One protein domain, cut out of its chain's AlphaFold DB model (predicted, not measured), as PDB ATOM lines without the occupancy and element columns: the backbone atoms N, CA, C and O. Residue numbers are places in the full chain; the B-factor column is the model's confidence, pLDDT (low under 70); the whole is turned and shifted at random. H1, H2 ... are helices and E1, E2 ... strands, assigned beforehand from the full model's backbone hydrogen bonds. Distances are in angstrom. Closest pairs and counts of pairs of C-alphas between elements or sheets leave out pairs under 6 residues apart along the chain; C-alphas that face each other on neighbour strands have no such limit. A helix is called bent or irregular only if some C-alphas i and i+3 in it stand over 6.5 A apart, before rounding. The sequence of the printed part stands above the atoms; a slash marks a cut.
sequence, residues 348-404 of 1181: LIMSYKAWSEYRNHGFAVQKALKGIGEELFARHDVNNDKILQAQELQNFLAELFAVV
ATOM      1  N   LEU A 348       5.165  96.565   7.174       62.81
ATOM      2  CA  LEU A 348       4.977  95.593   8.241       62.81
ATOM      3  C   LEU A 348       5.583  94.247   7.824       62.81
ATOM      4  O   LEU A 348       5.560  93.876   6.650       62.81
ATOM      5  N   ILE A 349       6.112  93.530   8.810       78.75
ATOM      6  CA  ILE A 349       6.621  92.165   8.701       78.75
ATOM      7  C   ILE A 349       6.046  91.314   9.834       78.75
ATOM      8  O   ILE A 349       5.723  91.824  10.915       78.75
ATOM      9  N   MET A 350       5.938  90.006   9.615       82.56
ATOM     10  CA  MET A 350       5.471  89.064  10.634       82.56
ATOM     11  C   MET A 350       6.382  87.840  10.697       82.56
ATOM     12  O   MET A 350       6.442  87.049   9.761       82.56
ATOM     13  N   SER A 351       7.046  87.647  11.838       83.94
ATOM     14  CA  SER A 351       7.835  86.438  12.077       83.94
ATOM     15  C   SER A 351       6.951  85.225  12.378       83.94
ATOM     16  O   SER A 351       5.896  85.336  13.012       83.94
ATOM     17  N   TYR A 352       7.437  84.036  12.022       81.00
ATOM     18  CA  TYR A 352       6.812  82.763  12.378       81.00
ATOM     19  C   TYR A 352       6.653  82.617  13.900       81.00
ATOM     20  O   TYR A 352       5.689  82.012  14.361       81.00
ATOM     21  N   LYS A 353       7.545  83.217  14.706       77.94
ATOM     22  CA  LYS A 353       7.392  83.261  16.170       77.94
ATOM     23  C   LYS A 353       6.127  84.028  16.573       77.94
ATOM     24  O   LYS A 353       5.310  83.468  17.296       77.94
ATOM     25  N   ALA A 354       5.922  85.244  16.062       74.94
ATOM     26  CA  ALA A 354       4.729  86.043  16.365       74.94
ATOM     27  C   ALA A 354       3.431  85.363  15.884       74.94
ATOM     28  O   ALA A 354       2.423  85.363  16.594       74.94
ATOM     29  N   TRP A 355       3.466  84.714  14.716       78.88
ATOM     30  CA  TRP A 355       2.358  83.892  14.213       78.88
ATOM     31  C   TRP A 355       2.089  82.655  15.085       78.88
ATOM     32  O   TRP A 355       0.939  82.334  15.401       78.88
ATOM     33  N   SER A 356       3.148  81.972  15.528       72.62
ATOM     34  CA  SER A 356       3.043  80.777  16.364       72.62
ATOM     35  C   SER A 356       2.598  81.098  17.795       72.62
ATOM     36  O   SER A 356       1.875  80.312  18.401       72.62
ATOM     37  N   GLU A 357       2.940  82.268  18.328       72.81
ATOM     38  CA  GLU A 357       2.364  82.775  19.578       72.81
ATOM     39  C   GLU A 357       0.872  83.096  19.392       72.81
ATOM     40  O   GLU A 357       0.036  82.598  20.149       72.81
ATOM     41  N   TYR A 358       0.514  83.829  18.332       71.19
ATOM     42  CA  TYR A 358      -0.870  84.199  18.015       71.19
ATOM     43  C   TYR A 358      -1.821  82.990  17.900       71.19
ATOM     44  O   TYR A 358      -2.909  83.006  18.480       71.19
ATOM     45  N   ARG A 359      -1.420  81.915  17.203       68.00
ATOM     46  CA  ARG A 359      -2.256  80.704  17.054       68.00
ATOM     47  C   ARG A 359      -2.381  79.877  18.343       68.00
ATOM     48  O   ARG A 359      -3.379  79.184  18.523       68.00
ATOM     49  N   ASN A 360      -1.376  79.914  19.224       61.78
ATOM     50  CA  ASN A 360      -1.327  79.063  20.421       61.78
ATOM     51  C   ASN A 360      -1.943  79.729  21.664       61.78
ATOM     52  O   ASN A 360      -2.560  79.034  22.472       61.78
ATOM     53  N   HIS A 361      -1.844  81.054  21.804       55.38
ATOM     54  CA  HIS A 361      -2.368  81.806  22.956       55.38
ATOM     55  C   HIS A 361      -3.817  82.307  22.779       55.38
ATOM     56  O   HIS A 361      -4.252  83.214  23.486       55.38
ATOM     57  N   GLY A 362      -4.570  81.727  21.838       53.06
ATOM     58  CA  GLY A 362      -5.888  82.215  21.430       53.06
ATOM     59  C   GLY A 362      -7.112  81.442  21.947       53.06
ATOM     60  O   GLY A 362      -7.022  80.328  22.476       53.06
ATOM     61  N   PHE A 363      -8.293  82.036  21.752       61.88
ATOM     62  CA  PHE A 363      -9.601  81.454  22.092       61.88
ATOM     63  C   PHE A 363     -10.139  80.520  20.984       61.88
ATOM     64  O   PHE A 363      -9.391  80.078  20.114       61.88
ATOM     65  N   ALA A 364     -11.424  80.143  21.034       58.47
ATOM     66  CA  ALA A 364     -11.998  79.052  20.232       58.47
ATOM     67  C   ALA A 364     -11.785  79.190  18.709       58.47
ATOM     68  O   ALA A 364     -11.499  78.193  18.046       58.47
ATOM     69  N   VAL A 365     -11.869  80.408  18.163       61.56
ATOM     70  CA  VAL A 365     -11.636  80.673  16.731       61.56
ATOM     71  C   VAL A 365     -10.148  80.577  16.372       61.56
ATOM     72  O   VAL A 365      -9.786  79.917  15.404       61.56
ATOM     73  N   GLN A 366      -9.257  81.141  17.190       64.62
ATOM     74  CA  GLN A 366      -7.806  81.050  16.972       64.62
ATOM     75  C   GLN A 366      -7.288  79.611  17.130       64.62
ATOM     76  O   GLN A 366      -6.416  79.183  16.378       64.62
ATOM     77  N   LYS A 367      -7.888  78.811  18.021       61.59
ATOM     78  CA  LYS A 367      -7.609  77.369  18.135       61.59
ATOM     79  C   LYS A 367      -8.015  76.576  16.890       61.59
ATOM     80  O   LYS A 367      -7.370  75.570  16.604       61.59
ATOM     81  N   ALA A 368      -9.011  77.025  16.120       59.56
ATOM     82  CA  ALA A 368      -9.352  76.406  14.834       59.56
ATOM     83  C   ALA A 368      -8.254  76.631  13.772       59.56
ATOM     84  O   ALA A 368      -8.005  75.750  12.950       59.56
ATOM     85  N   LEU A 369      -7.515  77.746  13.846       61.22
ATOM     86  CA  LEU A 369      -6.361  78.017  12.976       61.22
ATOM     87  C   LEU A 369      -5.167  77.088  13.235       61.22
ATOM     88  O   LEU A 369      -4.235  77.074  12.435       61.22
ATOM     89  N   LYS A 370      -5.166  76.299  14.320       58.78
ATOM     90  CA  LYS A 370      -4.024  75.447  14.682       58.78
ATOM     91  C   LYS A 370      -3.664  74.417  13.600       58.78
ATOM     92  O   LYS A 370      -2.489  74.085  13.493       58.78
ATOM     93  N   GLY A 371      -4.639  73.944  12.815       60.06
ATOM     94  CA  GLY A 371      -4.406  73.019  11.697       60.06
ATOM     95  C   GLY A 371      -3.980  73.712  10.397       60.06
ATOM     96  O   GLY A 371      -2.979  73.339   9.804       60.06
ATOM     97  N   ILE A 372      -4.712  74.748   9.977       60.59
ATOM     98  CA  ILE A 372      -4.499  75.436   8.685       60.59
ATOM     99  C   ILE A 372      -3.280  76.381   8.734       60.59
ATOM    100  O   ILE A 372      -2.646  76.662   7.721       60.59
ATOM    101  N   GLY A 373      -2.942  76.899   9.916       63.91
ATOM    102  CA  GLY A 373      -2.052  78.049  10.055       63.91
ATOM    103  C   GLY A 373      -0.573  77.806   9.745       63.91
ATOM    104  O   GLY A 373       0.111  78.753   9.368       63.91
ATOM    105  N   GLU A 374      -0.056  76.585   9.894       69.00
ATOM    106  CA  GLU A 374       1.341  76.294   9.521       69.00
ATOM    107  C   GLU A 374       1.504  76.284   7.998       69.00
ATOM    108  O   GLU A 374       2.388  76.957   7.473       69.00
ATOM    109  N   GLU A 375       0.586  75.621   7.295       73.25
ATOM    110  CA  GLU A 375       0.519  75.596   5.832       73.25
ATOM    111  C   GLU A 375       0.239  76.993   5.247       73.25
ATOM    112  O   GLU A 375       0.879  77.397   4.282       73.25
ATOM    113  N   LEU A 376      -0.667  77.767   5.858       78.75
ATOM    114  CA  LEU A 376      -0.989  79.133   5.427       78.75
ATOM    115  C   LEU A 376       0.223  80.078   5.483       78.75
ATOM    116  O   LEU A 376       0.401  80.887   4.575       78.75
ATOM    117  N   PHE A 377       1.053  79.982   6.527       82.50
ATOM    118  CA  PHE A 377       2.283  80.775   6.632       82.50
ATOM    119  C   PHE A 377       3.337  80.262   5.644       82.50
ATOM    120  O   PHE A 377       3.875  81.047   4.872       82.50
ATOM    121  N   ALA A 378       3.582  78.948   5.605       79.38
ATOM    122  CA  ALA A 378       4.598  78.346   4.738       79.38
ATOM    123  C   ALA A 378       4.324  78.535   3.231       79.38
ATOM    124  O   ALA A 378       5.263  78.589   2.446       79.38
ATOM    125  N   ARG A 379       3.056  78.680   2.813       82.50
ATOM    126  CA  ARG A 379       2.691  79.030   1.424       82.50
ATOM    127  C   ARG A 379       2.992  80.486   1.039       82.50
ATOM    128  O   ARG A 379       2.991  80.792  -0.149       82.50
ATOM    129  N   HIS A 380       3.236  81.361   2.015       83.25
ATOM    130  CA  HIS A 380       3.541  82.782   1.812       83.25
ATOM    131  C   HIS A 380       4.984  83.162   2.174       83.25
ATOM    132  O   HIS A 380       5.443  84.210   1.744       83.25
ATOM    133  N   ASP A 381       5.687  82.320   2.929       82.19
ATOM    134  CA  ASP A 381       7.116  82.406   3.259       82.19
ATOM    135  C   ASP A 381       7.947  81.925   2.051       82.19
ATOM    136  O   ASP A 381       8.529  80.838   2.061       82.19
ATOM    137  N   VAL A 382       7.912  82.681   0.943       76.94
ATOM    138  CA  VAL A 382       8.394  82.221  -0.378       76.94
ATOM    139  C   VAL A 382       9.913  82.036  -0.387       76.94
ATOM    140  O   VAL A 382      10.441  81.201  -1.124       76.94
ATOM    141  N   ASN A 383      10.620  82.794   0.451       76.31
ATOM    142  CA  ASN A 383      12.061  82.683   0.646       76.31
ATOM    143  C   ASN A 383      12.470  81.711   1.783       76.31
ATOM    144  O   ASN A 383      13.656  81.392   1.892       76.31
ATOM    145  N   ASN A 384      11.511  81.209   2.579       77.50
ATOM    146  CA  ASN A 384      11.710  80.343   3.751       77.50
ATOM    147  C   ASN A 384      12.619  80.965   4.843       77.50
ATOM    148  O   ASN A 384      13.349  80.249   5.540       77.50
ATOM    149  N   ASP A 385      12.600  82.297   4.992       80.44
ATOM    150  CA  ASP A 385      13.343  83.038   6.025       80.44
ATOM    151  C   ASP A 385      12.598  83.104   7.379       80.44
ATOM    152  O   ASP A 385      13.201  83.445   8.404       80.44
ATOM    153  N   LYS A 386      11.324  82.674   7.406       83.81
ATOM    154  CA  LYS A 386      10.409  82.673   8.565       83.81
ATOM    155  C   LYS A 386       9.922  84.058   8.990       83.81
ATOM    156  O   LYS A 386       9.491  84.231  10.139       83.81
ATOM    157  N   ILE A 387       9.949  85.036   8.091       81.75
ATOM    158  CA  ILE A 387       9.515  86.419   8.284       81.75
ATOM    159  C   ILE A 387       8.792  86.896   7.018       81.75
ATOM    160  O   ILE A 387       9.414  87.392   6.087       81.75
ATOM    161  N   LEU A 388       7.455  86.860   7.019       78.88
ATOM    162  CA  LEU A 388       6.689  87.378   5.883       78.88
ATOM    163  C   LEU A 388       6.986  88.868   5.696       78.88
ATOM    164  O   LEU A 388       6.689  89.679   6.585       78.88
ATOM    165  N   GLN A 389       7.571  89.211   4.550       76.81
ATOM    166  CA  GLN A 389       7.925  90.575   4.178       76.81
ATOM    167  C   GLN A 389       6.707  91.305   3.589       76.81
ATOM    168  O   GLN A 389       5.637  90.724   3.439       76.81
ATOM    169  N   ALA A 390       6.821  92.597   3.259       69.94
ATOM    170  CA  ALA A 390       5.656  93.459   2.999       69.94
ATOM    171  C   ALA A 390       4.623  92.894   1.991       69.94
ATOM    172  O   ALA A 390       3.420  92.978   2.239       69.94
ATOM    173  N   GLN A 391       5.077  92.300   0.881       69.81
ATOM    174  CA  GLN A 391       4.194  91.723  -0.142       69.81
ATOM    175  C   GLN A 391       3.646  90.345   0.257       69.81
ATOM    176  O   GLN A 391       2.463  90.066   0.065       69.81
ATOM    177  N   GLU A 392       4.489  89.498   0.846       77.50
ATOM    178  CA  GLU A 392       4.115  88.176   1.365       77.50
ATOM    179  C   GLU A 392       3.077  88.301   2.480       77.50
ATOM    180  O   GLU A 392       2.084  87.580   2.494       77.50
ATOM    181  N   LEU A 393       3.261  89.282   3.368       78.19
ATOM    182  CA  LEU A 393       2.342  89.625   4.441       78.19
ATOM    183  C   LEU A 393       1.017  90.173   3.902       78.19
ATOM    184  O   LEU A 393      -0.026  89.804   4.429       78.19
ATOM    185  N   GLN A 394       1.011  91.004   2.852       71.38
ATOM    186  CA  GLN A 394      -0.246  91.435   2.220       71.38
ATOM    187  C   GLN A 394      -1.033  90.247   1.651       71.38
ATOM    188  O   GLN A 394      -2.234  90.141   1.902       71.38
ATOM    189  N   ASN A 395      -0.357  89.336   0.946       75.69
ATOM    190  CA  ASN A 395      -0.973  88.137   0.375       75.69
ATOM    191  C   ASN A 395      -1.493  87.202   1.486       75.69
ATOM    192  O   ASN A 395      -2.663  86.813   1.484       75.69
ATOM    193  N   PHE A 396      -0.663  86.941   2.501       81.50
ATOM    194  CA  PHE A 396      -1.017  86.150   3.678       81.50
ATOM    195  C   PHE A 396      -2.200  86.743   4.443       81.50
ATOM    196  O   PHE A 396      -3.072  86.001   4.881       81.50
ATOM    197  N   LEU A 397      -2.258  88.067   4.615       75.06
ATOM    198  CA  LEU A 397      -3.378  88.724   5.286       75.06
ATOM    199  C   LEU A 397      -4.659  88.646   4.454       75.06
ATOM    200  O   LEU A 397      -5.722  88.446   5.035       75.06
ATOM    201  N   ALA A 398      -4.576  88.734   3.124       71.81
ATOM    202  CA  ALA A 398      -5.731  88.531   2.255       71.81
ATOM    203  C   ALA A 398      -6.300  87.104   2.387       71.81
ATOM    204  O   ALA A 398      -7.506  86.948   2.583       71.81
ATOM    205  N   GLU A 399      -5.460  86.061   2.380       75.38
ATOM    206  CA  GLU A 399      -5.948  84.690   2.595       75.38
ATOM    207  C   GLU A 399      -6.365  84.438   4.061       75.38
ATOM    208  O   GLU A 399      -7.391  83.803   4.315       75.38
ATOM    209  N   LEU A 400      -5.666  85.011   5.048       76.69
ATOM    210  CA  LEU A 400      -6.079  84.947   6.455       76.69
ATOM    211  C   LEU A 400      -7.456  85.595   6.673       76.69
ATOM    212  O   LEU A 400      -8.210  85.109   7.509       76.69
ATOM    213  N   PHE A 401      -7.818  86.635   5.917       72.25
ATOM    214  CA  PHE A 401      -9.167  87.217   5.921       72.25
ATOM    215  C   PHE A 401     -10.215  86.298   5.275       72.25
ATOM    216  O   PHE A 401     -11.373  86.318   5.691       72.25
ATOM    217  N   ALA A 402      -9.843  85.460   4.303       67.19
ATOM    218  CA  ALA A 402     -10.749  84.449   3.755       67.19
ATOM    219  C   ALA A 402     -11.047  83.333   4.779       67.19
ATOM    220  O   ALA A 402     -12.196  82.886   4.879       67.19
ATOM    221  N   VAL A 403     -10.036  82.937   5.568       70.88
ATOM    222  CA  VAL A 403     -10.122  81.925   6.645       70.88
ATOM    223  C   VAL A 403     -10.757  82.481   7.932       70.88
ATOM    224  O   VAL A 403     -11.519  81.781   8.598       70.88
ATOM    225  N   VAL A 404     -10.468  83.738   8.282       73.94
ATOM    226  CA  VAL A 404     -11.006  84.474   9.441       73.94
ATOM    227  C   VAL A 404     -11.797  85.685   8.932       73.94
ATOM    228  O   VAL A 404     -11.314  86.821   9.013       73.94
TER     229      VAL A 404
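AT A GLANCE: This is residues 348 to 404 of the 1181 residues of the protein "Roc domain-containing protein" of Macrostomum lignano (UniProt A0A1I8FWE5). Three helices run back and forth, H1 side by side with H2, and H3 folding back past the later part of H2 at a wider angle; their centres make a triangle, open between H1 and H3. At the end where H1 and H3 begin, the long link from H2 to H3 loops round, and its residues 387 to 388 pair with residues 350 to 351 of E1, the short strand before H1. The printed part has 57 residues with three named helices and one named strand, in the order E1, H1, H2, H3, and its class is mostly helix. It is compact, with a radius of gyration of the C-alphas of 10.6 A and spans of 30 by 22 by 19 A.

IN THESE COORDINATES: Start with the longest helix, H2, residues 364 to 378: find C-alpha 364 at (-11.998, 79.052, 20.232), and from there it runs 22.7 A to C-alpha 378. H2 is irregular, but only just: C-alphas 371 and 374 are 7.0 A apart, against about 5 A in a regular helix. Before it comes H1, residues 352 to 360, 12.0 A long. E1, residues 348 to 351, opens the printed part at C-alpha 348, (4.977, 95.593, 8.241), and is 10.3 A long. H3, residues 390 to 403, runs 19.9 A to C-alpha 403 at (-10.122, 81.925, 6.645).

HOW THE PARTS SIT: Look first at H2 and H1, a helical hairpin: they touch, closest at the C-alphas of Arg 359 and Gln 366, 5.6 A apart. They run opposite ways at a shallow tilt of 26 degrees. H2 and H3 are a helical hairpin too, and touch through residues 376 to 377 of H2 and 396 to 400 of H3 alone. Their closest C-alphas are those of Phe 377 and Phe 396, 7.0 A apart, and they run opposite ways at a steep tilt of 42 degrees. H1 and H3 are apart, and so are E1 and H2. E1 and H1 meet only through their link. E1 pairs with no named strand, but its residues 350 to 351 pair antiparallel with residues 387 to 388. The closest C-alphas of E1 and H3, those of Leu 348 and Ala 390, are 5.7 A apart. In the backbones of H1 and H3, every O i to N i+4 pair is within hydrogen-bond range; in H2 5 of 11 are, beside 7 of 12 O i to N i+3 pairs.

THE WHOLE: The two C-alphas farthest apart are those of Ala 364 and Asn 383, 31.2 A. The printed part has no cut. The links E1 to H1 and H1 to H2 are tight, and the link H2 to H3, with 11 residues, is long. In the B-factor column the mean pLDDT of the printed part is 72.3; look for values under 70 at residue 348, residues 359 to 374, residues 390 to 391 and residue 402.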